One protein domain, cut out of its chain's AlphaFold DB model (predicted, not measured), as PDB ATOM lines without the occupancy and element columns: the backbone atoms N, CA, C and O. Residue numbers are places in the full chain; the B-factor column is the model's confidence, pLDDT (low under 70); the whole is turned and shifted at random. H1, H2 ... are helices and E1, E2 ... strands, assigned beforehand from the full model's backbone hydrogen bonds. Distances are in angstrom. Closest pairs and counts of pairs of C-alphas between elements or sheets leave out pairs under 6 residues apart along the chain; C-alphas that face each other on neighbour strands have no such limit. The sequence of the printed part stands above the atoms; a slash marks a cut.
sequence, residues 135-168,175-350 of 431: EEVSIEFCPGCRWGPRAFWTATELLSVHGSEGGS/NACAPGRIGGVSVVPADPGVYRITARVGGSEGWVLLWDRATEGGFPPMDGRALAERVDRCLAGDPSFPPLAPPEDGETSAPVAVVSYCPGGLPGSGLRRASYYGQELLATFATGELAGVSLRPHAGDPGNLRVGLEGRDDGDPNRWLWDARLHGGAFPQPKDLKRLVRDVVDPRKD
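What this domain is: This is residues 135 to 168 and 175 to 350 of the 431 residues of an uncharacterized protein of Pseudo-nitzschia multistriata (UniProt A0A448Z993). One long, twisted sheet of eight strands makes a wall, and four helices cover one of its faces in the order H2, H1, H3, H4, two layers in all. H1 and H3 run side by side over the middle strands, while H2 covers the end at E4 and E3 and H4 the end at E7 and E8. The 210 printed residues hold E1, H1, E2, E3, E4, H2, E5, H3, E6, E7, E8 and H4 along the chain; the mixed sheet has the order E4, E3, E1, E2, E6, E5, E7, E8. The class is mixed, helices and strands, with 103 residues, under half, in named elements. The whole is compact, with a radius of gyration of the C-alphas of 16.7 A, and rounded, spanning 46 by 42 by 32 A.

Where its parts are: E1, residues 135 to 141, begins at C-alpha 135 (373.999, 462.928, 316.190) and is 19.8 A long. H1, residues 148 to 162, is 21.0 A long. E2 is residues 185 to 189, E3 residues 195 to 201, 20.0 A long, and E4 residues 208 to 212. H2 is residues 225 to 235, 15.1 A, and E5 residues 256 to 261. H3, residues 269 to 285, is 24.5 A long. E6 is residues 292 to 297, E7 residues 305 to 310 and E8 residues 318 to 323. H4, residues 334 to 345, 16.3 A long, ends at C-alpha 345 (368.328, 443.067, 331.652).

How they stand to each other: E1 and E2 are parallel, with N 139 and O 186 2.8 A apart; E2 and E6 are antiparallel, with N 187 and O 293 at 2.8 A. E5, H3 and E6 form a strand-helix-strand unit, two parallel neighbour strands with a helix between, with a right-handed crossover; N 294 and O 257 are 2.8 A apart. E3 and E4 form a hairpin, with N 197 and O 211 at 2.8 A, and so do E7 and E8, with N 321 and O 307 at 2.8 A. H1 is over E1 and E2 at a height over the sheet of 8.2 A, and H3 over E6 and E5 at 7.8 A. H1 and H3 touch at a shallow tilt of 28 degrees, opposite ways, closest at the C-alphas of Phe 152 and Ser 275, 6.2 A. H4 touches H3 at a steep tilt of 54 degrees, closest at the C-alphas of Lys 338 and Leu 281, 6.6 A. H1 and H2 only just touch, with 3 pairs of C-alphas within 8 A, closest at Leu 158 and Ala 228, 6.8 A. Every O i to N i+4 pair is within hydrogen-bond range in H1; H2 has 6 of 7, H3 12 of 13 and H4 7 of 8.

The domain as a whole: The C-alphas farthest apart, of Pro 239 and Asp 350, are 48.9 A apart. Residues 169 to 174 are not printed, and C-alphas 168 and 175 stand 10.3 A apart across the cut. The links E4 to H2 and H2 to E5 are long. Mean pLDDT of the printed part is 87.2; residues 165 to 168, 175 to 176, 246 to 252, 265 to 268 and 313 to 315 are under 70.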
ATOM      1  N   GLU A 135     373.358 463.833 315.232       92.25
ATOM      2  CA  GLU A 135     373.999 462.928 316.190       92.25
ATOM      3  C   GLU A 135     373.206 461.628 316.315       92.25
ATOM      4  O   GLU A 135     373.780 460.541 316.336       92.25
ATOM      5  N   GLU A 136     371.879 461.754 316.359       92.94
ATOM      6  CA  GLU A 136     370.947 460.657 316.577       92.94
ATOM      7  C   GLU A 136     369.581 460.967 315.949       92.94
ATOM      8  O   GLU A 136     369.045 462.063 316.126       92.94
ATOM      9  N   VAL A 137     369.004 460.003 315.231       96.25
ATOM     10  CA  VAL A 137     367.577 459.993 314.863       96.25
ATOM     11  C   VAL A 137     366.849 459.040 315.806       96.25
ATOM     12  O   VAL A 137     367.289 457.904 315.956       96.25
ATOM     13  N   SER A 138     365.724 459.449 316.388       96.56
ATOM     14  CA  SER A 138     364.811 458.539 317.088       96.56
ATOM     15  C   SER A 138     363.637 458.164 316.182       96.56
ATOM     16  O   SER A 138     363.084 459.020 315.490       96.56
ATOM     17  N   ILE A 139     363.257 456.886 316.180       97.19
ATOM     18  CA  ILE A 139     362.051 456.349 315.545       97.19
ATOM     19  C   ILE A 139     361.196 455.702 316.637       97.19
ATOM     20  O   ILE A 139     361.333 454.516 316.949       97.19
ATOM     21  N   GLU A 140     360.307 456.504 317.212       96.06
ATOM     22  CA  GLU A 140     359.283 456.079 318.165       96.06
ATOM     23  C   GLU A 140     358.186 455.305 317.423       96.06
ATOM     24  O   GLU A 140     357.621 455.810 316.447       96.06
ATOM     25  N   PHE A 141     357.833 454.099 317.874       95.62
ATOM     26  CA  PHE A 141     356.770 453.306 317.249       95.62
ATOM     27  C   PHE A 141     355.942 452.499 318.255       95.62
ATOM     28  O   PHE A 141     356.465 451.856 319.158       95.62
ATOM     29  N   CYS A 142     354.632 452.444 318.028       94.56
ATOM     30  CA  CYS A 142     353.717 451.541 318.721       94.56
ATOM     31  C   CYS A 142     354.072 450.056 318.451       94.56
ATOM     32  O   CYS A 142     353.867 449.584 317.319       94.56
ATOM     33  N   PRO A 143     354.521 449.268 319.453       91.25
ATOM     34  CA  PRO A 143     354.888 447.866 319.243       91.25
ATOM     35  C   PRO A 143     353.658 446.995 318.957       91.25
ATOM     36  O   PRO A 143     353.638 446.246 317.978       91.25
ATOM     37  N   GLY A 144     352.572 447.177 319.722       91.50
ATOM     38  CA  GLY A 144     351.304 446.456 319.537       91.50
ATOM     39  C   GLY A 144     350.622 446.703 318.183       91.50
ATOM     40  O   GLY A 144     349.788 445.911 317.751       91.50
ATOM     41  N   CYS A 145     351.011 447.761 317.466       94.12
ATOM     42  CA  CYS A 145     350.514 448.074 316.129       94.12
ATOM     43  C   CYS A 145     351.227 447.278 315.012       94.12
ATOM     44  O   CYS A 145     350.848 447.393 313.845       94.12
ATOM     45  N   ARG A 146     352.241 446.462 315.354       92.31
ATOM     46  CA  ARG A 146     353.093 445.679 314.435       92.31
ATOM     47  C   ARG A 146     353.867 446.537 313.421       92.31
ATOM     48  O   ARG A 146     354.052 446.143 312.272       92.31
ATOM     49  N   TRP A 147     354.340 447.714 313.841       94.31
ATOM     50  CA  TRP A 147     355.108 448.633 312.982       94.31
ATOM     51  C   TRP A 147     356.635 448.484 313.085       94.31
ATOM     52  O   TRP A 147     357.343 449.118 312.307       94.31
ATOM     53  N   GLY A 148     357.143 447.607 313.959       94.19
ATOM     54  CA  GLY A 148     358.582 447.360 314.147       94.19
ATOM     55  C   GLY A 148     359.367 447.114 312.847       94.19
ATOM     56  O   GLY A 148     360.322 447.845 312.596       94.19
ATOM     57  N   PRO A 149     358.945 446.192 311.955       94.62
ATOM     58  CA  PRO A 149     359.633 445.968 310.678       94.62
ATOM     59  C   PRO A 149     359.689 447.211 309.775       94.62
ATOM     60  O   PRO A 149     360.659 447.398 309.044       94.62
ATOM     61  N   ARG A 150     358.688 448.103 309.849       95.25
ATOM     62  CA  ARG A 150     358.707 449.389 309.131       95.25
ATOM     63  C   ARG A 150     359.703 450.360 309.764       95.25
ATOM     64  O   ARG A 150     360.463 450.975 309.028       95.25
ATOM     65  N   ALA A 151     359.727 450.463 311.094       96.50
ATOM     66  CA  ALA A 151     360.667 451.322 311.814       96.50
ATOM     67  C   ALA A 151     362.127 450.921 311.536       96.50
ATOM     68  O   ALA A 151     362.940 451.771 311.175       96.50
ATOM     69  N   PHE A 152     362.441 449.622 311.591       96.31
ATOM     70  CA  PHE A 152     363.770 449.105 311.249       96.31
ATOM     71  C   PHE A 152     364.123 449.254 309.769       96.31
ATOM     72  O   PHE A 152     365.271 449.576 309.462       96.31
ATOM     73  N   TRP A 153     363.160 449.093 308.852       95.06
ATOM     74  CA  TRP A 153     363.383 449.406 307.441       95.06
ATOM     75  C   TRP A 153     363.711 450.897 307.240       95.06
ATOM     76  O   TRP A 153     364.711 451.232 306.604       95.06
ATOM     77  N   THR A 154     362.944 451.806 307.854       95.81
ATOM     78  CA  THR A 154     363.209 453.252 307.796       95.81
ATOM     79  C   THR A 154     364.577 453.607 308.392       95.81
ATOM     80  O   THR A 154     365.297 454.414 307.805       95.81
ATOM     81  N   ALA A 155     364.984 452.963 309.491       95.88
ATOM     82  CA  ALA A 155     366.332 453.108 310.041       95.88
ATOM     83  C   ALA A 155     367.421 452.648 309.053       95.88
ATOM     84  O   ALA A 155     368.434 453.332 308.899       95.88
ATOM     85  N   THR A 156     367.214 451.532 308.341       93.50
ATOM     86  CA  THR A 156     368.180 451.065 307.334       93.50
ATOM     87  C   THR A 156     368.268 451.957 306.104       93.50
ATOM     88  O   THR A 156     369.375 452.125 305.604       93.50
ATOM     89  N   GLU A 157     367.182 452.571 305.631       93.00
ATOM     90  CA  GLU A 157     367.273 453.534 304.522       93.00
ATOM     91  C   GLU A 157     368.022 454.803 304.945       93.00
ATOM     92  O   GLU A 157     368.959 455.228 304.268       93.00
ATOM     93  N   LEU A 158     367.684 455.367 306.113       92.94
ATOM     94  CA  LEU A 158     368.366 456.541 306.668       92.94
ATOM     95  C   LEU A 158     369.881 456.324 306.771       92.94
ATOM     96  O   LEU A 158     370.652 457.174 306.320       92.94
ATOM     97  N   LEU A 159     370.299 455.173 307.307       91.69
ATOM     98  CA  LEU A 159     371.707 454.801 307.460       91.69
ATOM     99  C   LEU A 159     372.371 454.341 306.152       91.69
ATOM    100  O   LEU A 159     373.587 454.466 306.032       91.69
ATOM    101  N   SER A 160     371.616 453.863 305.159       87.19
ATOM    102  CA  SER A 160     372.167 453.544 303.830       87.19
ATOM    103  C   SER A 160     372.466 454.800 303.010       87.19
ATOM    104  O   SER A 160     373.415 454.799 302.232       87.19
ATOM    105  N   VAL A 161     371.688 455.874 303.198       87.00
ATOM    106  CA  VAL A 161     371.880 457.156 302.496       87.00
ATOM    107  C   VAL A 161     372.847 458.090 303.241       87.00
ATOM    108  O   VAL A 161     373.651 458.759 302.598       87.00
ATOM    109  N   HIS A 162     372.805 458.132 304.580       87.81
ATOM    110  CA  HIS A 162     373.549 459.122 305.382       87.81
ATOM    111  C   HIS A 162     374.508 458.523 306.424       87.81
ATOM    112  O   HIS A 162     375.193 459.279 307.107       87.81
ATOM    113  N   GLY A 163     374.560 457.199 306.596       76.12
ATOM    114  CA  GLY A 163     375.356 456.550 307.650       76.12
ATOM    115  C   GLY A 163     376.836 456.329 307.311       76.12
ATOM    116  O   GLY A 163     377.566 455.805 308.148       76.12
ATOM    117  N   SER A 164     377.294 456.726 306.119       78.44
ATOM    118  CA  SER A 164     378.690 456.607 305.674       78.44
ATOM    119  C   SER A 164     379.148 457.885 304.973       78.44
ATOM    120  O   SER A 164     378.390 458.449 304.181       78.44
ATOM    121  N   GLU A 165     380.385 458.325 305.200       65.25
ATOM    122  CA  GLU A 165     380.991 459.372 304.367       65.25
ATOM    123  C   GLU A 165     381.394 458.804 303.003       65.25
ATOM    124  O   GLU A 165     382.422 458.148 302.859       65.25
ATOM    125  N   GLY A 166     380.583 459.099 301.987       53.66
ATOM    126  CA  GLY A 166     380.960 458.935 300.588       53.66
ATOM    127  C   GLY A 166     380.576 457.598 299.954       53.66
ATOM    128  O   GLY A 166     381.187 456.559 300.182       53.66
ATOM    129  N   GLY A 167     379.668 457.676 298.980       45.75
ATOM    130  CA  GLY A 167     379.645 456.752 297.841       45.75
ATOM    131  C   GLY A 167     380.748 457.072 296.820       45.75
ATOM    132  O   GLY A 167     380.490 457.046 295.619       45.75
ATOM    133  N   SER A 168     381.946 457.454 297.276       40.34
ATOM    134  CA  SER A 168     383.094 457.736 296.410       40.34
ATOM    135  C   SER A 168     383.673 456.434 295.867       40.34
ATOM    136  O   SER A 168     383.905 455.483 296.609       40.34
ATOM    137  N   ASN A 175     389.477 455.017 304.668       60.56
ATOM    138  CA  ASN A 175     388.276 455.741 305.139       60.56
ATOM    139  C   ASN A 175     386.961 454.942 305.080       60.56
ATOM    140  O   ASN A 175     385.900 455.482 305.373       60.56
ATOM    141  N   ALA A 176     386.996 453.652 304.727       66.31
ATOM    142  CA  ALA A 176     385.781 452.875 304.450       66.31
ATOM    143  C   ALA A 176     384.766 452.833 305.615       66.31
ATOM    144  O   ALA A 176     383.571 452.695 305.378       66.31
ATOM    145  N   CYS A 177     385.219 452.946 306.868       76.31
ATOM    146  CA  CYS A 177     384.353 452.932 308.051       76.31
ATOM    147  C   CYS A 177     383.889 454.323 308.532       76.31
ATOM    148  O   CYS A 177     383.309 454.406 309.610       76.31
ATOM    149  N   ALA A 178     384.157 455.418 307.814       79.88
ATOM    150  CA  ALA A 178     383.800 456.755 308.290       79.88
ATOM    151  C   ALA A 178     382.272 456.918 308.483       79.88
ATOM    152  O   ALA A 178     381.519 456.722 307.522       79.88
ATOM    153  N   PRO A 179     381.792 457.257 309.699       78.38
ATOM    154  CA  PRO A 179     380.374 457.486 309.952       78.38
ATOM    155  C   PRO A 179     379.930 458.768 309.246       78.38
ATOM    156  O   PRO A 179     380.585 459.799 309.361       78.38
ATOM    157  N   GLY A 180     378.823 458.694 308.511       85.88
ATOM    158  CA  GLY A 180     378.317 459.828 307.737       85.88
ATOM    159  C   GLY A 180     377.539 460.863 308.559       85.88
ATOM    160  O   GLY A 180     377.614 460.930 309.785       85.88
ATOM    161  N   ARG A 181     376.715 461.647 307.855       90.00
ATOM    162  CA  ARG A 181     375.886 462.747 308.388       90.00
ATOM    163  C   ARG A 181     374.827 462.323 309.422       90.00
ATOM    164  O   ARG A 181     374.191 463.201 310.002       90.00
ATOM    165  N   ILE A 182     374.623 461.022 309.657       92.94
ATOM    166  CA  ILE A 182     373.844 460.472 310.781       92.94
ATOM    167  C   ILE A 182     374.756 459.589 311.650       92.94
ATOM    168  O   ILE A 182     375.204 458.532 311.204       92.94
ATOM    169  N   GLY A 183     374.971 459.988 312.909       91.25
ATOM    170  CA  GLY A 183     375.763 459.242 313.899       91.25
ATOM    171  C   GLY A 183     375.079 457.984 314.459       91.25
ATOM    172  O   GLY A 183     375.754 457.079 314.953       91.25
ATOM    173  N   GLY A 184     373.754 457.883 314.341       94.38
ATOM    174  CA  GLY A 184     372.990 456.687 314.693       94.38
ATOM    175  C   GLY A 184     371.484 456.842 314.492       94.38
ATOM    176  O   GLY A 184     370.968 457.955 314.390       94.38
ATOM    177  N   VAL A 185     370.772 455.712 314.452       97.38
ATOM    178  CA  VAL A 185     369.302 455.671 314.476       97.38
ATOM    179  C   VAL A 185     368.829 454.748 315.597       97.38
ATOM    180  O   VAL A 185     369.108 453.550 315.579       97.38
ATOM    181  N   SER A 186     368.093 455.310 316.547       97.06
ATOM    182  CA  SER A 186     367.497 454.624 317.690       97.06
ATOM    183  C   SER A 186     366.029 454.300 317.413       97.06
ATOM    184  O   SER A 186     365.233 455.182 317.114       97.06
ATOM    185  N   VAL A 187     365.662 453.022 317.484       97.62
ATOM    186  CA  VAL A 187     364.295 452.520 317.301       97.62
ATOM    187  C   VAL A 187     363.706 452.231 318.683       97.62
ATOM    188  O   VAL A 187     364.255 451.425 319.434       97.62
ATOM    189  N   VAL A 188     362.615 452.918 319.025       95.50
ATOM    190  CA  VAL A 188     362.127 453.084 320.405       95.50
ATOM    191  C   VAL A 188     360.658 452.643 320.505       95.50
ATOM    192  O   VAL A 188     359.814 453.202 319.799       95.50
ATOM    193  N   PRO A 189     360.309 451.652 321.349       94.81
ATOM    194  CA  PRO A 189     358.916 451.330 321.653       94.81
ATOM    195  C   PRO A 189     358.198 452.530 322.286       94.81
ATOM    196  O   PRO A 189     358.700 453.132 323.229       94.81
ATOM    197  N   ALA A 190     357.019 452.871 321.771       92.94
ATOM    198  CA  ALA A 190     356.245 454.040 322.184       92.94
ATOM    199  C   ALA A 190     354.743 453.729 322.325       92.94
ATOM    200  O   ALA A 190     354.283 452.621 322.030       92.94
ATOM    201  N   ASP A 191     353.976 454.726 322.767       92.44
ATOM    202  CA  ASP A 191     352.550 454.604 323.079       92.44
ATOM    203  C   ASP A 191     351.659 454.114 321.912       92.44
ATOM    204  O   ASP A 191     351.994 454.268 320.726       92.44
ATOM    205  N   PRO A 192     350.469 453.552 322.215       94.00
ATOM    206  CA  PRO A 192     349.523 453.072 321.213       94.00
ATOM    207  C   PRO A 192     349.196 454.107 320.124       94.00
ATOM    208  O   PRO A 192     348.641 455.173 320.377       94.00
ATOM    209  N   GLY A 193     349.490 453.754 318.872       93.56
ATOM    210  CA  GLY A 193     349.231 454.591 317.697       93.56
ATOM    211  C   GLY A 193     350.342 455.582 317.319       93.56
ATOM    212  O   GLY A 193     350.265 456.141 316.218       93.56
ATOM    213  N   VAL A 194     351.380 455.754 318.148       95.31
ATOM    214  CA  VAL A 194     352.548 456.597 317.836       95.31
ATOM    215  C   VAL A 194     353.372 455.987 316.697       95.31
ATOM    216  O   VAL A 194     353.668 454.790 316.686       95.31
ATOM    217  N   TYR A 195     353.746 456.825 315.730       96.81
ATOM    218  CA  TYR A 195     354.866 456.576 314.824       96.81
ATOM    219  C   TYR A 195     355.495 457.929 314.488       96.81
ATOM    220  O   TYR A 195     354.915 458.704 313.721       96.81
ATOM    221  N   ARG A 196     356.638 458.229 315.102       96.44
ATOM    222  CA  ARG A 196     357.286 459.542 315.057       96.44
ATOM    223  C   ARG A 196     358.772 459.384 314.767       96.44
ATOM    224  O   ARG A 196     359.401 458.441 315.231       96.44
ATOM    225  N   ILE A 197     359.309 460.303 313.975       96.81
ATOM    226  CA  ILE A 197     360.724 460.386 313.629       96.81
ATOM    227  C   ILE A 197     361.223 461.765 314.047       96.81
ATOM    228  O   ILE A 197     360.768 462.778 313.507       96.81
ATOM    229  N   THR A 198     362.158 461.804 314.988       95.69
ATOM    230  CA  THR A 198     362.816 463.027 315.469       95.69
ATOM    231  C   THR A 198     364.327 462.929 315.278       95.69
ATOM    232  O   THR A 198     364.866 461.835 315.131       95.69
ATOM    233  N   ALA A 199     365.032 464.058 315.247       94.69
ATOM    234  CA  ALA A 199     366.491 464.088 315.123       94.69
ATOM    235  C   ALA A 199     367.125 465.099 316.080       94.69
ATOM    236  O   ALA A 199     366.590 466.189 316.262       94.69
ATOM    237  N   ARG A 200     368.285 464.764 316.651       92.81
ATOM    238  CA  ARG A 200     369.132 465.693 317.408       92.81
ATOM    239  C   ARG A 200     370.261 466.183 316.504       92.81
ATOM    240  O   ARG A 200     371.151 465.408 316.149       92.81
ATOM    241  N   VAL A 201     370.211 467.449 316.089       90.81
ATOM    242  CA  VAL A 201     371.235 468.052 315.216       90.81
ATOM    243  C   VAL A 201     372.394 468.555 316.079       90.81
ATOM    244  O   VAL A 201     372.175 469.245 317.077       90.81
ATOM    245  N   GLY A 202     373.630 468.211 315.715       86.31
ATOM    246  CA  GLY A 202     374.822 468.596 316.473       86.31
ATOM    247  C   GLY A 202     374.955 470.116 316.584       86.31
ATOM    248  O   GLY A 202     374.897 470.823 315.582       86.31
ATOM    249  N   GLY A 203     375.125 470.618 317.810       80.81
ATOM    250  CA  GLY A 203     375.172 472.058 318.097       80.81
ATOM    251  C   GLY A 203     373.808 472.748 318.241       80.81
ATOM    252  O   GLY A 203     373.783 473.951 318.479       80.81
ATOM    253  N   SER A 204     372.690 472.017 318.142       78.75
ATOM    254  CA  SER A 204     371.353 472.524 318.483       78.75
ATOM    255  C   SER A 204     370.894 472.020 319.856       78.75
ATOM    256  O   SER A 204     371.108 470.858 320.204       78.75
ATOM    257  N   GLU A 205     370.246 472.883 320.641       74.19
ATOM    258  CA  GLU A 205     369.629 472.497 321.915       74.19
ATOM    259  C   GLU A 205     368.203 471.980 321.672       74.19
ATOM    260  O   GLU A 205     367.232 472.734 321.719       74.19
ATOM    261  N   GLY A 206     368.078 470.682 321.384       84.31
ATOM    262  CA  GLY A 206     366.787 469.994 321.315       84.31
ATOM    263  C   GLY A 206     366.708 468.886 320.266       84.31
ATOM    264  O   GLY A 206     367.677 468.557 319.582       84.31
ATOM    265  N   TRP A 207     365.510 468.319 320.139       91.19
ATOM    266  CA  TRP A 207     365.131 467.430 319.040       91.19
ATOM    267  C   TRP A 207     364.303 468.213 318.020       91.19
ATOM    268  O   TRP A 207     363.513 469.064 318.409       91.19
ATOM    269  N   VAL A 208     364.410 467.909 316.730       93.56
ATOM    270  CA  VAL A 208     363.519 468.441 315.683       93.56
ATOM    271  C   VAL A 208     362.636 467.336 315.112       93.56
ATOM    272  O   VAL A 208     363.040 466.174 315.052       93.56
ATOM    273  N   LEU A 209     361.420 467.682 314.684       94.31
ATOM    274  CA  LEU A 209     360.467 466.719 314.127       94.31
ATOM    275  C   LEU A 209     360.695 466.503 312.625       94.31
ATOM    276  O   LEU A 209     360.409 467.387 311.823       94.31
ATOM    277  N   LEU A 210     361.133 465.306 312.225       94.81
ATOM    278  CA  LEU A 210     361.243 464.932 310.811       94.81
ATOM    279  C   LEU A 210     359.921 464.384 310.252       94.81
ATOM    280  O   LEU A 210     359.598 464.637 309.089       94.81
ATOM    281  N   TRP A 211     359.154 463.632 311.051       95.69
ATOM    282  CA  TRP A 211     357.863 463.053 310.650       95.69
ATOM    283  C   TRP A 211     357.001 462.699 311.873       95.69
ATOM    284  O   TRP A 211     357.504 462.071 312.798       95.69
ATOM    285  N   ASP A 212     355.697 462.991 311.866       95.31
ATOM    286  CA  ASP A 212     354.726 462.361 312.782       95.31
ATOM    287  C   ASP A 212     353.551 461.809 311.967       95.31
ATOM    288  O   ASP A 212     352.924 462.515 311.177       95.31
ATOM    289  N   ARG A 213     353.239 460.525 312.147       95.12
ATOM    290  CA  ARG A 213     352.133 459.855 311.452       95.12
ATOM    291  C   ARG A 213     350.779 460.539 311.673       95.12
ATOM    292  O   ARG A 213     349.912 460.437 310.804       95.12
ATOM    293  N   ALA A 214     350.572 461.192 312.816       92.69
ATOM    294  CA  ALA A 214     349.321 461.868 313.140       92.69
ATOM    295  C   ALA A 214     349.133 463.185 312.367       92.69
ATOM    296  O   ALA A 214     348.003 463.509 312.008       92.69
ATOM    297  N   THR A 215     350.211 463.926 312.084       92.62
ATOM    298  CA  THR A 215     350.154 465.206 311.353       92.62
ATOM    299  C   THR A 215     350.278 465.016 309.842       92.62
ATOM    300  O   THR A 215     349.564 465.662 309.081       92.62
ATOM    301  N   GLU A 216     351.126 464.084 309.404       90.38
ATOM    302  CA  GLU A 216     351.387 463.772 307.990       90.38
ATOM    303  C   GLU A 216     350.311 462.862 307.364       90.38
ATOM    304  O   GLU A 216     350.357 462.548 306.175       90.38
ATOM    305  N   GLY A 217     349.352 462.376 308.163       90.75
ATOM    306  CA  GLY A 217     348.271 461.488 307.720       90.75
ATOM    307  C   GLY A 217     348.714 460.070 307.328       90.75
ATOM    308  O   GLY A 217     347.903 459.287 306.830       90.75
ATOM    309  N   GLY A 218     349.981 459.711 307.545       92.25
ATOM    310  CA  GLY A 218     350.548 458.439 307.111       92.25
ATOM    311  C   GLY A 218     352.011 458.245 307.506       92.25
ATOM    312  O   GLY A 218     352.611 459.056 308.206       92.25
ATOM    313  N   PHE A 219     352.587 457.132 307.060       95.06
ATOM    314  CA  PHE A 219     354.016 456.842 307.208       95.06
ATOM    315  C   PHE A 219     354.836 457.533 306.107       95.06
ATOM    316  O   PHE A 219     354.268 457.836 305.052       95.06
ATOM    317  N   PRO A 220     356.163 457.679 306.279       93.31
ATOM    318  CA  PRO A 220     357.050 457.999 305.168       93.31
ATOM    319  C   PRO A 220     356.841 457.039 303.980       93.31
ATOM    320  O   PRO A 220     356.627 455.837 304.198       93.31
ATOM    321  N   PRO A 221     356.911 457.534 302.730       90.00
ATOM    322  CA  PRO A 221     356.960 456.702 301.534       90.00
ATOM    323  C   PRO A 221     358.039 455.615 301.609       90.00
ATOM    324  O   PRO A 221     359.154 455.844 302.078       90.00
ATOM    325  N   MET A 222     357.712 454.424 301.099       84.31
ATOM    326  CA  MET A 222     358.602 453.253 301.116       84.31
ATOM    327  C   MET A 222     359.715 453.313 300.045       84.31
ATOM    328  O   MET A 222     360.280 452.287 299.682       84.31
ATOM    329  N   ASP A 223     360.007 454.504 299.519       82.19
ATOM    330  CA  ASP A 223     361.144 454.791 298.636       82.19
ATOM    331  C   ASP A 223     362.316 455.463 299.378       82.19
ATOM    332  O   ASP A 223     363.352 455.725 298.773       82.19
ATOM    333  N   GLY A 224     362.143 455.798 300.666       82.50
ATOM    334  CA  GLY A 224     363.121 456.495 301.515       82.50
ATOM    335  C   GLY A 224     363.345 457.970 301.150       82.50
ATOM    336  O   GLY A 224     363.668 458.788 302.015       82.50
ATOM    337  N   ARG A 225     363.111 458.338 299.888       86.38
ATOM    338  CA  ARG A 225     363.442 459.628 299.281       86.38
ATOM    339  C   ARG A 225     362.787 460.801 299.997       86.38
ATOM    340  O   ARG A 225     363.480 461.745 300.356       86.38
ATOM    341  N   ALA A 226     361.480 460.743 300.245       89.75
ATOM    342  CA  ALA A 226     360.762 461.849 300.883       89.75
ATOM    343  C   ALA A 226     361.171 462.087 302.353       89.75
ATOM    344  O   ALA A 226     360.880 463.149 302.903       89.75
ATOM    345  N   LEU A 227     361.838 461.118 302.994       91.69
ATOM    346  CA  LEU A 227     362.433 461.279 304.322       91.69
ATOM    347  C   LEU A 227     363.889 461.762 304.232       91.69
ATOM    348  O   LEU A 227     364.273 462.644 304.996       91.69
ATOM    349  N   ALA A 228     364.669 461.263 303.268       89.94
ATOM    350  CA  ALA A 228     366.011 461.771 302.978       89.94
ATOM    351  C   ALA A 228     365.986 463.265 302.601       89.94
ATOM    352  O   ALA A 228     366.695 464.061 303.206       89.94
ATOM    353  N   GLU A 229     365.066 463.685 301.728       91.81
ATOM    354  CA  GLU A 229     364.866 465.100 301.374       91.81
ATOM    355  C   GLU A 229     364.455 465.972 302.583       91.81
ATOM    356  O   GLU A 229     364.673 467.184 302.567       91.81
ATOM    357  N   ARG A 230     363.883 465.397 303.655       93.75
ATOM    358  CA  ARG A 230     363.649 466.116 304.924       93.75
ATOM    359  C   ARG A 230     364.904 466.190 305.786       93.75
ATOM    360  O   ARG A 230     365.168 467.252 306.338       93.75
ATOM    361  N   VAL A 231     365.684 465.109 305.871       93.44
ATOM    362  CA  VAL A 231     366.996 465.096 306.543       93.44
ATOM    363  C   VAL A 231     367.937 466.121 305.910       93.44
ATOM    364  O   VAL A 231     368.554 466.900 306.631       93.44
ATOM    365  N   ASP A 232     367.983 466.207 304.580       91.81
ATOM    366  CA  ASP A 232     368.798 467.198 303.875       91.81
ATOM    367  C   ASP A 232     368.392 468.640 304.192       91.81
ATOM    368  O   ASP A 232     369.257 469.458 304.499       91.81
ATOM    369  N   ARG A 233     367.089 468.962 304.179       92.31
ATOM    370  CA  ARG A 233     366.621 470.314 304.534       92.31
ATOM    371  C   ARG A 233     366.834 470.643 306.013       92.31
ATOM    372  O   ARG A 233     367.241 471.757 306.326       92.31
ATOM    373  N   CYS A 234     366.621 469.678 306.907       91.31
ATOM    374  CA  CYS A 234     366.932 469.796 308.331       91.31
ATOM    375  C   CYS A 234     368.417 470.135 308.547       91.31
ATOM    376  O   CYS A 234     368.743 471.075 309.267       91.31
ATOM    377  N   LEU A 235     369.322 469.415 307.879       89.25
ATOM    378  CA  LEU A 235     370.767 469.652 307.955       89.25
ATOM    379  C   LEU A 235     371.219 470.943 307.251       89.25
ATOM    380  O   LEU A 235     372.277 471.475 307.577       89.25
ATOM    381  N   ALA A 236     370.412 471.471 306.330       89.25
ATOM    382  CA  ALA A 236     370.590 472.790 305.725       89.25
ATOM    383  C   ALA A 236     369.991 473.949 306.556       89.25
ATOM    384  O   ALA A 236     370.031 475.093 306.105       89.25
ATOM    385  N   GLY A 237     369.429 473.681 307.742       87.06
ATOM    386  CA  GLY A 237     368.866 474.709 308.625       87.06
ATOM    387  C   GLY A 237     367.516 475.284 308.173       87.06
ATOM    388  O   GLY A 237     367.213 476.436 308.480       87.06
ATOM    389  N   ASP A 238     366.705 474.515 307.435       88.00
ATOM    390  CA  ASP A 238     365.348 474.919 307.034       88.00
ATOM    391  C   ASP A 238     364.480 475.257 308.275       88.00
ATOM    392  O   ASP A 238     364.236 474.376 309.106       88.00
ATOM    393  N   PRO A 239     363.957 476.496 308.409       85.31
ATOM    394  CA  PRO A 239     363.171 476.924 309.571       85.31
ATOM    395  C   PRO A 239     361.824 476.193 309.716       85.31
ATOM    396  O   PRO A 239     361.131 476.376 310.715       85.31
ATOM    397  N   SER A 240     361.453 475.344 308.752       86.19
ATOM    398  CA  SER A 240     360.332 474.401 308.857       86.19
ATOM    399  C   SER A 240     360.546 473.306 309.914       86.19
ATOM    400  O   SER A 240     359.591 472.600 310.238       86.19
ATOM    401  N   PHE A 241     361.764 473.152 310.449       84.75
ATOM    402  CA  PHE A 241     362.123 472.187 311.496       84.75
ATOM    403  C   PHE A 241     362.442 472.901 312.827       84.75
ATOM    404  O   PHE A 241     363.606 472.965 313.226       84.75
ATOM    405  N   PRO A 242     361.443 473.472 313.530       82.81
ATOM    406  CA  PRO A 242     361.677 474.085 314.833       82.81
ATOM    407  C   PRO A 242     362.116 473.034 315.869       82.81
ATOM    408  O   PRO A 242     361.694 471.872 315.775       82.81
ATOM    409  N   PRO A 243     362.905 473.425 316.887       84.94
ATOM    410  CA  PRO A 243     363.156 472.564 318.031       84.94
ATOM    411  C   PRO A 243     361.834 472.261 318.742       84.94
ATOM    412  O   PRO A 243     361.046 473.155 319.065       84.94
ATOM    413  N   LEU A 244     361.596 470.977 318.976       85.00
ATOM    414  CA  LEU A 244     360.603 470.491 319.916       85.00
ATOM    415  C   LEU A 244     360.988 470.946 321.326       85.00
ATOM    416  O   LEU A 244     362.169 471.113 321.642       85.00
ATOM    417  N   ALA A 245     359.987 471.082 322.195       75.75
ATOM    418  CA  ALA A 245     360.250 471.102 323.628       75.75
ATOM    419  C   ALA A 245     361.046 469.836 324.018       75.75
ATOM    420  O   ALA A 245     360.836 468.785 323.397       75.75
ATOM    421  N   PRO A 246     361.942 469.904 325.022       65.94
ATOM    422  CA  PRO A 246     362.527 468.691 325.578       65.94
ATOM    423  C   PRO A 246     361.396 467.739 326.008       65.94
ATOM    424  O   PRO A 246     360.353 468.219 326.468       65.94
ATOM    425  N   PRO A 247     361.556 466.415 325.832       61.50
ATOM    426  CA  PRO A 247     360.578 465.465 326.347       61.50
ATOM    427  C   PRO A 247     360.433 465.669 327.859       61.50
ATOM    428  O   PRO A 247     361.433 465.869 328.544       61.50
ATOM    429  N   GLU A 248     359.203 465.632 328.377       55.97
ATOM    430  CA  GLU A 248     358.987 465.629 329.828       55.97
ATOM    431  C   GLU A 248     359.683 464.394 330.426       55.97
ATOM    432  O   GLU A 248     359.605 463.313 329.836       55.97
ATOM    433  N   ASP A 249     360.396 464.568 331.546       44.88
ATOM    434  CA  ASP A 249     361.435 463.644 332.034       44.88
ATOM    435  C   ASP A 249     360.902 462.265 332.481       44.88
ATOM    436  O   ASP A 249     360.793 461.941 333.665       44.88
ATOM    437  N   GLY A 250     360.580 461.414 331.508       52.00
ATOM    438  CA  GLY A 250     360.293 460.000 331.704       52.00
ATOM    439  C   GLY A 250     361.581 459.208 331.904       52.00
ATOM    440  O   GLY A 250     362.076 458.610 330.945       52.00
ATOM    441  N   GLU A 251     362.107 459.192 333.135       54.53
ATOM    442  CA  GLU A 251     363.267 458.383 333.548       54.53
ATOM    443  C   GLU A 251     363.046 456.892 333.237       54.53
ATOM    444  O   GLU A 251     362.533 456.107 334.038       54.53
ATOM    445  N   THR A 252     363.444 456.492 332.033       60.59
ATOM    446  CA  THR A 252     363.347 455.117 331.561       60.59
ATOM    447  C   THR A 252     364.618 454.395 331.981       60.59
ATOM    448  O   THR A 252     365.593 454.355 331.240       60.59
ATOM    449  N   SER A 253     364.610 453.804 333.178       74.94
ATOM    450  CA  SER A 253     365.745 453.060 333.754       74.94
ATOM    451  C   SER A 253     366.066 451.728 333.043       74.94
ATOM    452  O   SER A 253     366.776 450.883 333.589       74.94
ATOM    453  N   ALA A 254     365.493 451.494 331.860       88.69
ATOM    454  CA  ALA A 254     365.774 450.343 331.015       88.69
ATOM    455  C   ALA A 254     366.870 450.711 330.000       88.69
ATOM    456  O   ALA A 254     366.782 451.766 329.373       88.69
ATOM    457  N   PRO A 255     367.888 449.861 329.782       93.06
ATOM    458  CA  PRO A 255     368.978 450.187 328.870       93.06
ATOM    459  C   PRO A 255     368.537 450.316 327.411       93.06
ATOM    460  O   PRO A 255     367.599 449.657 326.952       93.06
ATOM    461  N   VAL A 256     369.303 451.086 326.640       94.00
ATOM    462  CA  VAL A 256     369.273 451.044 325.174       94.00
ATOM    463  C   VAL A 256     370.283 450.003 324.705       94.00
ATOM    464  O   VAL A 256     371.463 450.074 325.051       94.00
ATOM    465  N   ALA A 257     369.851 449.039 323.891       96.38
ATOM    466  CA  ALA A 257     370.769 448.091 323.269       96.38
ATOM    467  C   ALA A 257     371.431 448.722 322.039       96.38
ATOM    468  O   ALA A 257     370.762 449.100 321.081       96.38
ATOM    469  N   VAL A 258     372.756 448.839 322.041       96.56
ATOM    470  CA  VAL A 258     373.508 449.470 320.952       96.56
ATOM    471  C   VAL A 258     374.120 448.397 320.066       96.56
ATOM    472  O   VAL A 258     374.965 447.624 320.514       96.56
ATOM    473  N   VAL A 259     373.724 448.377 318.793       96.38
ATOM    474  CA  VAL A 259     374.338 447.546 317.756       96.38
ATOM    475  C   VAL A 259     375.205 448.444 316.883       96.38
ATOM    476  O   VAL A 259     374.718 449.175 316.016       96.38
ATOM    477  N   SER A 260     376.509 448.410 317.139       94.44
ATOM    478  CA  SER A 260     377.483 449.235 316.433       94.44
ATOM    479  C   SER A 260     378.180 448.434 315.336       94.44
ATOM    480  O   SER A 260     378.543 447.277 315.543       94.44
ATOM    481  N   TYR A 261     378.349 449.027 314.155       91.94
ATOM    482  CA  TYR A 261     378.878 448.351 312.968       91.94
ATOM    483  C   TYR A 261     379.780 449.293 312.157       91.94
ATOM    484  O   TYR A 261     379.494 450.485 312.068       91.94
ATOM    485  N   CYS A 262     380.828 448.789 311.504       88.69
ATOM    486  CA  CYS A 262     381.501 449.583 310.468       88.69
ATOM    487  C   CYS A 262     380.599 449.664 309.211       88.69
ATOM    488  O   CYS A 262     380.117 448.621 308.751       88.69
ATOM    489  N   PRO A 263     380.358 450.858 308.624       83.81
ATOM    490  CA  PRO A 263     379.573 450.988 307.391       83.81
ATOM    491  C   PRO A 263     380.278 450.382 306.160       83.81
ATOM    492  O   PRO A 263     379.612 449.856 305.266       83.81
ATOM    493  N   GLY A 264     381.613 450.405 306.135       70.75
ATOM    494  CA  GLY A 264     382.453 449.873 305.061       70.75
ATOM    495  C   GLY A 264     382.739 448.370 305.100       70.75
ATOM    496  O   GLY A 264     382.574 447.676 306.103       70.75
ATOM    497  N   GLY A 265     383.233 447.867 303.968       66.12
ATOM    498  CA  GLY A 265     383.513 446.451 303.726       66.12
ATOM    499  C   GLY A 265     382.657 445.908 302.583       66.12
ATOM    500  O   GLY A 265     382.342 446.632 301.639       66.12
ATOM    501  N   LEU A 266     382.255 444.634 302.655       57.28
ATOM    502  CA  LEU A 266     381.313 444.066 301.682       57.28
ATOM    503  C   LEU A 266     379.964 444.816 301.762       57.28
ATOM    504  O   LEU A 266     379.396 444.897 302.860       57.28
ATOM    505  N   PRO A 267     379.436 445.347 300.639       51.34
ATOM    506  CA  PRO A 267     378.444 446.423 300.644       51.34
ATOM    507  C   PRO A 267     377.165 446.091 301.428       51.34
ATOM    508  O   PRO A 267     376.412 445.165 301.104       51.34
ATOM    509  N   GLY A 268     376.924 446.869 302.487       57.22
ATOM    510  CA  GLY A 268     375.770 446.758 303.386       57.22
ATOM    511  C   GLY A 268     375.742 445.512 304.283       57.22
ATOM    512  O   GLY A 268     374.710 445.227 304.891       57.22
ATOM    513  N   SER A 269     376.837 444.751 304.380       70.00
ATOM    514  CA  SER A 269     376.889 443.533 305.205       70.00
ATOM    515  C   SER A 269     376.896 443.809 306.719       70.00
ATOM    516  O   SER A 269     376.399 442.981 307.481       70.00
ATOM    517  N   GLY A 270     377.393 444.969 307.163       86.12
ATOM    518  CA  GLY A 270     377.272 445.436 308.552       86.12
ATOM    519  C   GLY A 270     375.835 445.845 308.891       86.12
ATOM    520  O   GLY A 270     375.157 445.160 309.655       86.12
ATOM    521  N   LEU A 271     375.338 446.911 308.253       91.12
ATOM    522  CA  LEU A 271     374.023 447.513 308.526       91.12
ATOM    523  C   LEU A 271     372.847 446.518 308.451       91.12
ATOM    524  O   LEU A 271     371.977 446.541 309.322       91.12
ATOM    525  N   ARG A 272     372.819 445.604 307.467       91.69
ATOM    526  CA  ARG A 272     371.734 444.605 307.375       91.69
ATOM    527  C   ARG A 272     371.740 443.618 308.548       91.69
ATOM    528  O   ARG A 272     370.670 443.297 309.057       91.69
ATOM    529  N   ARG A 273     372.917 443.193 309.031       92.50
ATOM    530  CA  ARG A 273     373.028 442.382 310.260       92.50
ATOM    531  C   ARG A 273     372.655 443.195 311.497       92.50
ATOM    532  O   ARG A 273     371.956 442.682 312.361       92.50
ATOM    533  N   ALA A 274     373.062 444.463 311.563       94.94
ATOM    534  CA  ALA A 274     372.743 445.336 312.689       94.94
ATOM    535  C   ALA A 274     371.223 445.524 312.862       94.94
ATOM    536  O   ALA A 274     370.692 445.331 313.954       94.94
ATOM    537  N   SER A 275     370.511 445.802 311.766       95.81
ATOM    538  CA  SER A 275     369.045 445.896 311.748       95.81
ATOM    539  C   SER A 275     368.349 444.563 312.040       95.81
ATOM    540  O   SER A 275     367.316 444.545 312.710       95.81
ATOM    541  N   TYR A 276     368.916 443.435 311.600       95.69
ATOM    542  CA  TYR A 276     368.416 442.108 311.968       95.69
ATOM    543  C   TYR A 276     368.512 441.863 313.485       95.69
ATOM    544  O   TYR A 276     367.500 441.574 314.118       95.69
ATOM    545  N   TYR A 277     369.681 442.080 314.099       96.62
ATOM    546  CA  TYR A 277     369.831 441.948 315.552       96.62
ATOM    547  C   TYR A 277     368.928 442.914 316.327       96.62
ATOM    548  O   TYR A 277     368.373 442.534 317.354       96.62
ATOM    549  N   GLY A 278     368.713 444.134 315.828       96.81
ATOM    550  CA  GLY A 278     367.770 445.066 316.445       96.81
ATOM    551  C   GLY A 278     366.320 444.576 316.431       96.81
ATOM    552  O   GLY A 278     365.627 444.697 317.442       96.81
ATOM    553  N   GLN A 279     365.880 443.966 315.326       95.81
ATOM    554  CA  GLN A 279     364.557 443.341 315.230       95.81
ATOM    555  C   GLN A 279     364.419 442.169 316.207       95.81
ATOM    556  O   GLN A 279     363.446 442.125 316.955       95.81
ATOM    557  N   GLU A 280     365.409 441.273 316.261       96.12
ATOM    558  CA  GLU A 280     365.436 440.140 317.198       96.12
ATOM    559  C   GLU A 280     365.391 440.583 318.669       96.12
ATOM    560  O   GLU A 280     364.693 439.973 319.485       96.12
ATOM    561  N   LEU A 281     366.109 441.656 319.019       96.31
ATOM    562  CA  LEU A 281     366.141 442.188 320.380       96.31
ATOM    563  C   LEU A 281     364.824 442.872 320.760       96.31
ATOM    564  O   LEU A 281     364.244 442.503 321.780       96.31
ATOM    565  N   LEU A 282     364.283 443.792 319.951       93.88
ATOM    566  CA  LEU A 282     362.993 444.413 320.288       93.88
ATOM    567  C   LEU A 282     361.827 443.415 320.238       93.88
ATOM    568  O   LEU A 282     360.934 443.504 321.074       93.88
ATOM    569  N   ALA A 283     361.843 442.417 319.350       91.25
ATOM    570  CA  ALA A 283     360.839 441.349 319.368       91.25
ATOM    571  C   ALA A 283     360.849 440.538 320.682       91.25
ATOM    572  O   ALA A 283     359.814 440.007 321.077       91.25
ATOM    573  N   THR A 284     361.995 440.469 321.370       93.56
ATOM    574  CA  THR A 284     362.172 439.705 322.619       93.56
ATOM    575  C   THR A 284     361.974 440.564 323.881       93.56
ATOM    576  O   THR A 284     361.489 440.058 324.896       93.56
ATOM    577  N   PHE A 285     362.331 441.855 323.832       93.44
ATOM    578  CA  PHE A 285     362.492 442.733 325.007       93.44
ATOM    579  C   PHE A 285     361.712 444.067 324.944       93.44
ATOM    580  O   PHE A 285     361.944 444.957 325.759       93.44
ATOM    581  N   ALA A 286     360.765 444.234 324.010       80.38
ATOM    582  CA  ALA A 286     359.885 445.416 323.964       80.38
ATOM    583  C   ALA A 286     358.784 445.442 325.052       80.38
ATOM    584  O   ALA A 286     357.849 446.236 324.964       80.38
ATOM    585  N   THR A 287     358.870 444.585 326.074       85.12
ATOM    586  CA  THR A 287     357.974 444.574 327.246       85.12
ATOM    587  C   THR A 287     358.441 445.488 328.389       85.12
ATOM    588  O   THR A 287     357.812 445.510 329.445       85.12
ATOM    589  N   GLY A 288     359.491 446.285 328.157       86.88
ATOM    590  CA  GLY A 288     360.044 447.271 329.094       86.88
ATOM    591  C   GLY A 288     361.466 446.954 329.562       86.88
ATOM    592  O   GLY A 288     362.038 447.733 330.316       86.88
ATOM    593  N   GLU A 289     362.056 445.838 329.124       92.56
ATOM    594  CA  GLU A 289     363.423 445.446 329.495       92.56
ATOM    595  C   GLU A 289     364.506 446.168 328.674       92.56
ATOM    596  O   GLU A 289     365.655 446.250 329.108       92.56
ATOM    597  N   LEU A 290     364.140 446.711 327.507       94.12
ATOM    598  CA  LEU A 290     364.939 447.659 326.729       94.12
ATOM    599  C   LEU A 290     364.127 448.932 326.452       94.12
ATOM    600  O   LEU A 290     362.983 448.850 326.006       94.12
ATOM    601  N   ALA A 291     364.753 450.101 326.611       93.44
ATOM    602  CA  ALA A 291     364.199 451.383 326.161       93.44
ATOM    603  C   ALA A 291     364.197 451.520 324.625       93.44
ATOM    604  O   ALA A 291     363.434 452.297 324.060       93.44
ATOM    605  N   GLY A 292     365.052 450.768 323.929       94.94
ATOM    606  CA  GLY A 292     365.150 450.785 322.473       94.94
ATOM    607  C   GLY A 292     366.373 450.035 321.952       94.94
ATOM    608  O   GLY A 292     367.147 449.463 322.724       94.94
ATOM    609  N   VAL A 293     366.560 450.066 320.632       97.50
ATOM    610  CA  VAL A 293     367.802 449.635 319.970       97.50
ATOM    611  C   VAL A 293     368.396 450.784 319.166       97.50
ATOM    612  O   VAL A 293     367.726 451.314 318.285       97.50
ATOM    613  N   SER A 294     369.670 451.113 319.394       97.06
ATOM    614  CA  SER A 294     370.422 452.093 318.601       97.06
ATOM    615  C   SER A 294     371.331 451.406 317.583       97.06
ATOM    616  O   SER A 294     372.236 450.657 317.950       97.06
ATOM    617  N   LEU A 295     371.105 451.665 316.293       97.19
ATOM    618  CA  LEU A 295     371.973 451.240 315.194       97.19
ATOM    619  C   LEU A 295     372.996 452.349 314.923       97.19
ATOM    620  O   LEU A 295     372.610 453.437 314.489       97.19
ATOM    621  N   ARG A 296     374.289 452.099 315.177       94.81
ATOM    622  CA  ARG A 296     375.326 453.152 315.129       94.81
ATOM    623  C   ARG A 296     376.521 452.802 314.226       94.81
ATOM    624  O   ARG A 296     377.275 451.887 314.584       94.81
ATOM    625  N   PRO A 297     376.749 453.515 313.104       92.62
ATOM    626  CA  PRO A 297     377.978 453.370 312.329       92.62
ATOM    627  C   PRO A 297     379.201 453.785 313.164       92.62
ATOM    628  O   PRO A 297     379.161 454.797 313.863       92.62
ATOM    629  N   HIS A 298     380.301 453.028 313.093       88.50
ATOM    630  CA  HIS A 298     381.561 453.361 313.767       88.50
ATOM    631  C   HIS A 298     382.751 453.419 312.803       88.50
ATOM    632  O   HIS A 298     382.892 452.577 311.917       88.50
ATOM    633  N   ALA A 299     383.671 454.353 313.059       84.38
ATOM    634  CA  ALA A 299     385.004 454.364 312.461       84.38
ATOM    635  C   ALA A 299     385.872 453.198 312.978       84.38
ATOM    636  O   ALA A 299     385.615 452.649 314.052       84.38
ATOM    637  N   GLY A 300     386.926 452.828 312.244       78.12
ATOM    638  CA  GLY A 300     387.896 451.809 312.666       78.12
ATOM    639  C   GLY A 300     387.856 450.528 311.832       78.12
ATOM    640  O   GLY A 300     388.009 450.588 310.617       78.12
ATOM    641  N   ASP A 301     387.730 449.374 312.493       78.25
ATOM    642  CA  ASP A 301     387.945 448.049 311.892       78.25
ATOM    643  C   ASP A 301     386.862 447.655 310.856       78.25
ATOM    644  O   ASP A 301     385.693 447.495 311.234       78.25
ATOM    645  N   PRO A 302     387.224 447.408 309.579       79.50
ATOM    646  CA  PRO A 302     386.283 446.957 308.555       79.50
ATOM    647  C   PRO A 302     385.611 445.629 308.899       79.50
ATOM    648  O   PRO A 302     386.265 444.656 309.269       79.50
ATOM    649  N   GLY A 303     384.287 445.582 308.738       77.56
ATOM    650  CA  GLY A 303     383.485 444.390 309.008       77.56
ATOM    651  C   GLY A 303     383.286 444.038 310.486       77.56
ATOM    652  O   GLY A 303     382.595 443.055 310.752       77.56
ATOM    653  N   ASN A 304     383.827 444.811 311.440       86.75
ATOM    654  CA  ASN A 304     383.520 444.578 312.850       86.75
ATOM    655  C   ASN A 304     382.058 444.942 313.174       86.75
ATOM    656  O   ASN A 304     381.457 445.827 312.555       86.75
ATOM    657  N   LEU A 305     381.497 444.233 314.153       91.19
ATOM    658  CA  LEU A 305     380.171 444.459 314.712       91.19
ATOM    659  C   LEU A 305     380.221 444.190 316.216       91.19
ATOM    660  O   LEU A 305     380.697 443.143 316.662       91.19
ATOM    661  N   ARG A 306     379.696 445.135 316.991       93.81
ATOM    662  CA  ARG A 306     379.594 445.069 318.447       93.81
ATOM    663  C   ARG A 306     378.142 445.171 318.887       93.81
ATOM    664  O   ARG A 306     377.365 445.897 318.268       93.81
ATOM    665  N   VAL A 307     377.798 444.497 319.979       96.12
ATOM    666  CA  VAL A 307     376.508 444.683 320.658       96.12
ATOM    667  C   VAL A 307     376.754 444.955 322.134       96.12
ATOM    668  O   VAL A 307     377.527 444.237 322.767       96.12
ATOM    669  N   GLY A 308     376.125 445.992 322.674       95.31
ATOM    670  CA  GLY A 308     376.264 446.418 324.065       95.31
ATOM    671  C   GLY A 308     374.981 447.021 324.628       95.31
ATOM    672  O   GLY A 308     373.962 447.083 323.939       95.31
ATOM    673  N   LEU A 309     375.037 447.457 325.883       94.69
ATOM    674  CA  LEU A 309     373.962 448.163 326.579       94.69
ATOM    675  C   LEU A 309     374.480 449.517 327.082       94.69
ATOM    676  O   LEU A 309     375.523 449.573 327.730       94.69
ATOM    677  N   GLU A 310     373.731 450.584 326.815       92.56
ATOM    678  CA  GLU A 310     373.969 451.932 327.346       92.56
ATOM    679  C   GLU A 310     372.814 452.368 328.261       92.56
ATOM    680  O   GLU A 310     371.707 451.831 328.172       92.56
ATOM    681  N   GLY A 311     373.059 453.365 329.117       84.12
ATOM    682  CA  GLY A 311     372.029 453.941 329.993       84.12
ATOM    683  C   GLY A 311     371.699 453.083 331.218       84.12
ATOM    684  O   GLY A 311     370.529 452.870 331.520       84.12
ATOM    685  N   ARG A 312     372.721 452.556 331.907       76.56
ATOM    686  CA  ARG A 312     372.576 451.820 333.174       76.56
ATOM    687  C   ARG A 312     373.339 452.498 334.305       76.56
ATOM    688  O   ARG A 312     374.462 452.955 334.118       76.56
ATOM    689  N   ASP A 313     372.771 452.430 335.504       65.69
ATOM    690  CA  ASP A 313     373.384 452.933 336.739       65.69
ATOM    691  C   ASP A 313     374.440 451.979 337.346       65.69
ATOM    692  O   ASP A 313     374.819 452.129 338.507       65.69
ATOM    693  N   ASP A 314     374.934 450.982 336.596       65.75
ATOM    694  CA  ASP A 314     375.976 450.046 337.061       65.75
ATOM    695  C   ASP A 314     377.418 450.530 336.803       65.75
ATOM    696  O   ASP A 314     378.379 449.817 337.096       65.75
ATOM    697  N   GLY A 315     377.580 451.779 336.352       66.56
ATOM    698  CA  GLY A 315     378.863 452.490 336.293       66.56
ATOM    699  C   GLY A 315     379.687 452.257 335.023       66.56
ATOM    700  O   GLY A 315     380.708 452.921 334.844       66.56
ATOM    701  N   ASP A 316     379.236 451.372 334.132       74.56
ATOM    702  CA  ASP A 316     379.743 451.246 332.766       74.56
ATOM    703  C   ASP A 316     378.744 451.903 331.793       74.56
ATOM    704  O   ASP A 316     377.665 451.353 331.561       74.56
ATOM    705  N   PRO A 317     379.052 453.083 331.219       73.50
ATOM    706  CA  PRO A 317     378.117 453.791 330.351       73.50
ATOM    707  C   PRO A 317     377.878 453.088 329.005       73.50
ATOM    708  O   PRO A 317     376.897 453.423 328.344       73.50
ATOM    709  N   ASN A 318     378.741 452.147 328.589       80.44
ATOM    710  CA  ASN A 318     378.542 451.323 327.394       80.44
ATOM    711  C   ASN A 318     379.157 449.928 327.591       80.44
ATOM    712  O   ASN A 318     380.285 449.634 327.173       80.44
ATOM    713  N   ARG A 319     378.358 449.052 328.203       90.38
ATOM    714  CA  ARG A 319     378.728 447.672 328.498       90.38
ATOM    715  C   ARG A 319     378.598 446.800 327.254       90.38
ATOM    716  O   ARG A 319     377.513 446.305 326.935       90.38
ATOM    717  N   TRP A 320     379.713 446.559 326.573       93.62
ATOM    718  CA  TRP A 320     379.775 445.622 325.448       93.62
ATOM    719  C   TRP A 320     379.545 444.171 325.899       93.62
ATOM    720  O   TRP A 320     380.203 443.669 326.808       93.62
ATOM    721  N   LEU A 321     378.613 443.491 325.230       93.94
ATOM    722  CA  LEU A 321     378.262 442.080 325.435       93.94
ATOM    723  C   LEU A 321     378.855 441.174 324.344       93.94
ATOM    724  O   LEU A 321     379.102 439.996 324.587       93.94
ATOM    725  N   TRP A 322     379.096 441.725 323.149       94.19
ATOM    726  CA  TRP A 322     379.781 441.060 322.040       94.19
ATOM    727  C   TRP A 322     380.651 442.053 321.264       94.19
ATOM    728  O   TRP A 322     380.215 443.167 320.974       94.19
ATOM    729  N   ASP A 323     381.843 441.623 320.852       92.62
ATOM    730  CA  ASP A 323     382.685 442.295 319.854       92.62
ATOM    731  C   ASP A 323     383.196 441.228 318.876       92.62
ATOM    732  O   ASP A 323     383.974 440.353 319.262       92.62
ATOM    733  N   ALA A 324     382.753 441.270 317.615       88.88
ATOM    734  CA  ALA A 324     383.086 440.244 316.628       88.88
ATOM    735  C   ALA A 324     384.604 440.107 316.415       88.88
ATOM    736  O   ALA A 324     385.085 439.003 316.161       88.88
ATOM    737  N   ARG A 325     385.385 441.178 316.623       87.19
ATOM    738  CA  ARG A 325     386.857 441.140 316.609       87.19
ATOM    739  C   ARG A 325     387.434 440.160 317.637       87.19
ATOM    740  O   ARG A 325     388.416 439.486 317.334       87.19
ATOM    741  N   LEU A 326     386.838 440.060 318.829       88.31
ATOM    742  CA  LEU A 326     387.284 439.138 319.885       88.31
ATOM    743  C   LEU A 326     386.947 437.676 319.553       88.31
ATOM    744  O   LEU A 326     387.657 436.770 319.982       88.31
ATOM    745  N   HIS A 327     385.925 437.455 318.725       85.56
ATOM    746  CA  HIS A 327     385.509 436.143 318.226       85.56
ATOM    747  C   HIS A 327     386.038 435.851 316.806       85.56
ATOM    748  O   HIS A 327     385.413 435.125 316.037       85.56
ATOM    749  N   GLY A 328     387.187 436.428 316.427       80.38
ATOM    750  CA  GLY A 328     387.863 436.137 315.153       80.38
ATOM    751  C   GLY A 328     387.118 436.608 313.896       80.38
ATOM    752  O   GLY A 328     387.356 436.083 312.812       80.38
ATOM    753  N   GLY A 329     386.207 437.573 314.033       79.69
ATOM    754  CA  GLY A 329     385.294 438.031 312.982       79.69
ATOM    755  C   GLY A 329     383.940 437.311 312.966       79.69
ATOM    756  O   GLY A 329     383.117 437.601 312.098       79.69
ATOM    757  N   ALA A 330     383.677 436.389 313.900       83.69
ATOM    758  CA  ALA A 330     382.386 435.716 313.999       83.69
ATOM    759  C   ALA A 330     381.287 436.643 314.550       83.69
ATOM    760  O   ALA A 330     381.473 437.382 315.521       83.69
ATOM    761  N   PHE A 331     380.105 436.556 313.939       88.12
ATOM    762  CA  PHE A 331     378.892 437.236 314.389       88.12
ATOM    763  C   PHE A 331     378.119 436.346 315.381       88.12
ATOM    764  O   PHE A 331     378.168 435.119 315.248       88.12
ATOM    765  N   PRO A 332     377.397 436.917 316.364       90.50
ATOM    766  CA  PRO A 332     376.674 436.125 317.350       90.50
ATOM    767  C   PRO A 332     375.458 435.432 316.723       90.50
ATOM    768  O   PRO A 332     374.773 435.995 315.864       90.50
ATOM    769  N   GLN A 333     375.146 434.223 317.186       92.38
ATOM    770  CA  GLN A 333     373.879 433.571 316.853       92.38
ATOM    771  C   GLN A 333     372.720 434.252 317.606       92.38
ATOM    772  O   GLN A 333     372.924 434.690 318.743       92.38
ATOM    773  N   PRO A 334     371.497 434.336 317.038       93.00
ATOM    774  CA  PRO A 334     370.393 435.104 317.626       93.00
ATOM    775  C   PRO A 334     370.055 434.685 319.060       93.00
ATOM    776  O   PRO A 334     369.924 435.536 319.937       93.00
ATOM    777  N   LYS A 335     369.994 433.374 319.321       92.75
ATOM    778  CA  LYS A 335     369.744 432.804 320.656       92.75
ATOM    779  C   LYS A 335     370.796 433.222 321.690       92.75
ATOM    780  O   LYS A 335     370.454 433.563 322.816       92.75
ATOM    781  N   ASP A 336     372.069 433.242 321.298       93.06
ATOM    782  CA  ASP A 336     373.182 433.524 322.201       93.06
ATOM    783  C   ASP A 336     373.275 435.028 322.475       93.06
ATOM    784  O   ASP A 336     373.536 435.427 323.608       93.06
ATOM    785  N   LEU A 337     372.928 435.870 321.493       95.06
ATOM    786  CA  LEU A 337     372.755 437.306 321.713       95.06
ATOM    787  C   LEU A 337     371.560 437.617 322.631       95.06
ATOM    788  O   LEU A 337     371.688 438.438 323.538       95.06
ATOM    789  N   LYS A 338     370.412 436.949 322.434       95.25
ATOM    790  CA  LYS A 338     369.236 437.092 323.312       95.25
ATOM    791  C   LYS A 338     369.569 436.686 324.748       95.25
ATOM    792  O   LYS A 338     369.235 437.433 325.663       95.25
ATOM    793  N   ARG A 339     370.285 435.573 324.950       94.81
ATOM    794  CA  ARG A 339     370.797 435.151 326.268       94.81
ATOM    795  C   ARG A 339     371.715 436.205 326.889       94.81
ATOM    796  O   ARG A 339     371.425 436.661 327.986       94.81
ATOM    797  N   LEU A 340     372.741 436.664 326.166       94.62
ATOM    798  CA  LEU A 340     373.681 437.689 326.652       94.62
ATOM    799  C   LEU A 340     372.985 438.986 327.095       94.62
ATOM    800  O   LEU A 340     373.393 439.583 328.089       94.62
ATOM    801  N   VAL A 341     371.936 439.422 326.386       94.88
ATOM    802  CA  VAL A 341     371.124 440.580 326.798       94.88
ATOM    803  C   VAL A 341     370.254 440.240 328.012       94.88
ATOM    804  O   VAL A 341     370.291 440.972 329.002       94.88
ATOM    805  N   ARG A 342     369.517 439.118 327.988       94.38
ATOM    806  CA  ARG A 342     368.650 438.663 329.094       94.38
ATOM    807  C   ARG A 342     369.410 438.571 330.409       94.38
ATOM    808  O   ARG A 342     368.945 439.120 331.403       94.38
ATOM    809  N   ASP A 343     370.592 437.958 330.390       93.19
ATOM    810  CA  ASP A 343     371.481 437.764 331.542       93.19
ATOM    811  C   ASP A 343     371.933 439.095 332.198       93.19
ATOM    812  O   ASP A 343     372.523 439.082 333.280       93.19
ATOM    813  N   VAL A 344     371.641 440.250 331.578       91.38
ATOM    814  CA  VAL A 344     371.912 441.599 332.103       91.38
ATOM    815  C   VAL A 344     370.641 442.441 332.330       91.38
ATOM    816  O   VAL A 344     370.643 443.272 333.245       91.38
ATOM    817  N   VAL A 345     369.565 442.252 331.550       91.12
ATOM    818  CA  VAL A 345     368.328 443.067 331.652       91.12
ATOM    819  C   VAL A 345     367.239 442.464 332.555       91.12
ATOM    820  O   VAL A 345     366.729 443.169 333.418       91.12
ATOM    821  N   ASP A 346     366.936 441.166 332.443       91.31
ATOM    822  CA  ASP A 346     366.177 440.407 333.458       91.31
ATOM    823  C   ASP A 346     366.642 438.943 333.454       91.31
ATOM    824  O   ASP A 346     366.096 438.134 332.697       91.31
ATOM    825  N   PRO A 347     367.599 438.569 334.327       91.19
ATOM    826  CA  PRO A 347     368.128 437.207 334.458       91.19
ATOM    827  C   PRO A 347     367.093 436.100 334.720       91.19
ATOM    828  O   PRO A 347     367.460 434.928 334.736       91.19
ATOM    829  N   ARG A 348     365.821 436.438 334.970       90.31
ATOM    830  CA  ARG A 348     364.734 435.484 335.255       90.31
ATOM    831  C   ARG A 348     363.741 435.333 334.100       90.31
ATOM    832  O   ARG A 348     362.837 434.508 334.205       90.31
ATOM    833  N   LYS A 349     363.867 436.126 333.030       90.69
ATOM    834  CA  LYS A 349     363.022 436.003 331.836       90.69
ATOM    835  C   LYS A 349     363.407 434.730 331.081       90.69
ATOM    836  O   LYS A 349     364.533 434.608 330.601       90.69
ATOM    837  N   ASP A 350     362.460 433.806 330.985       89.62
ATOM    838  CA  ASP A 350     362.546 432.603 330.154       89.62
ATOM    839  C   ASP A 350     362.548 432.996 328.664       89.62
ATOM    840  O   ASP A 350     361.709 433.790 328.227       89.62
TER     841      ASP A 350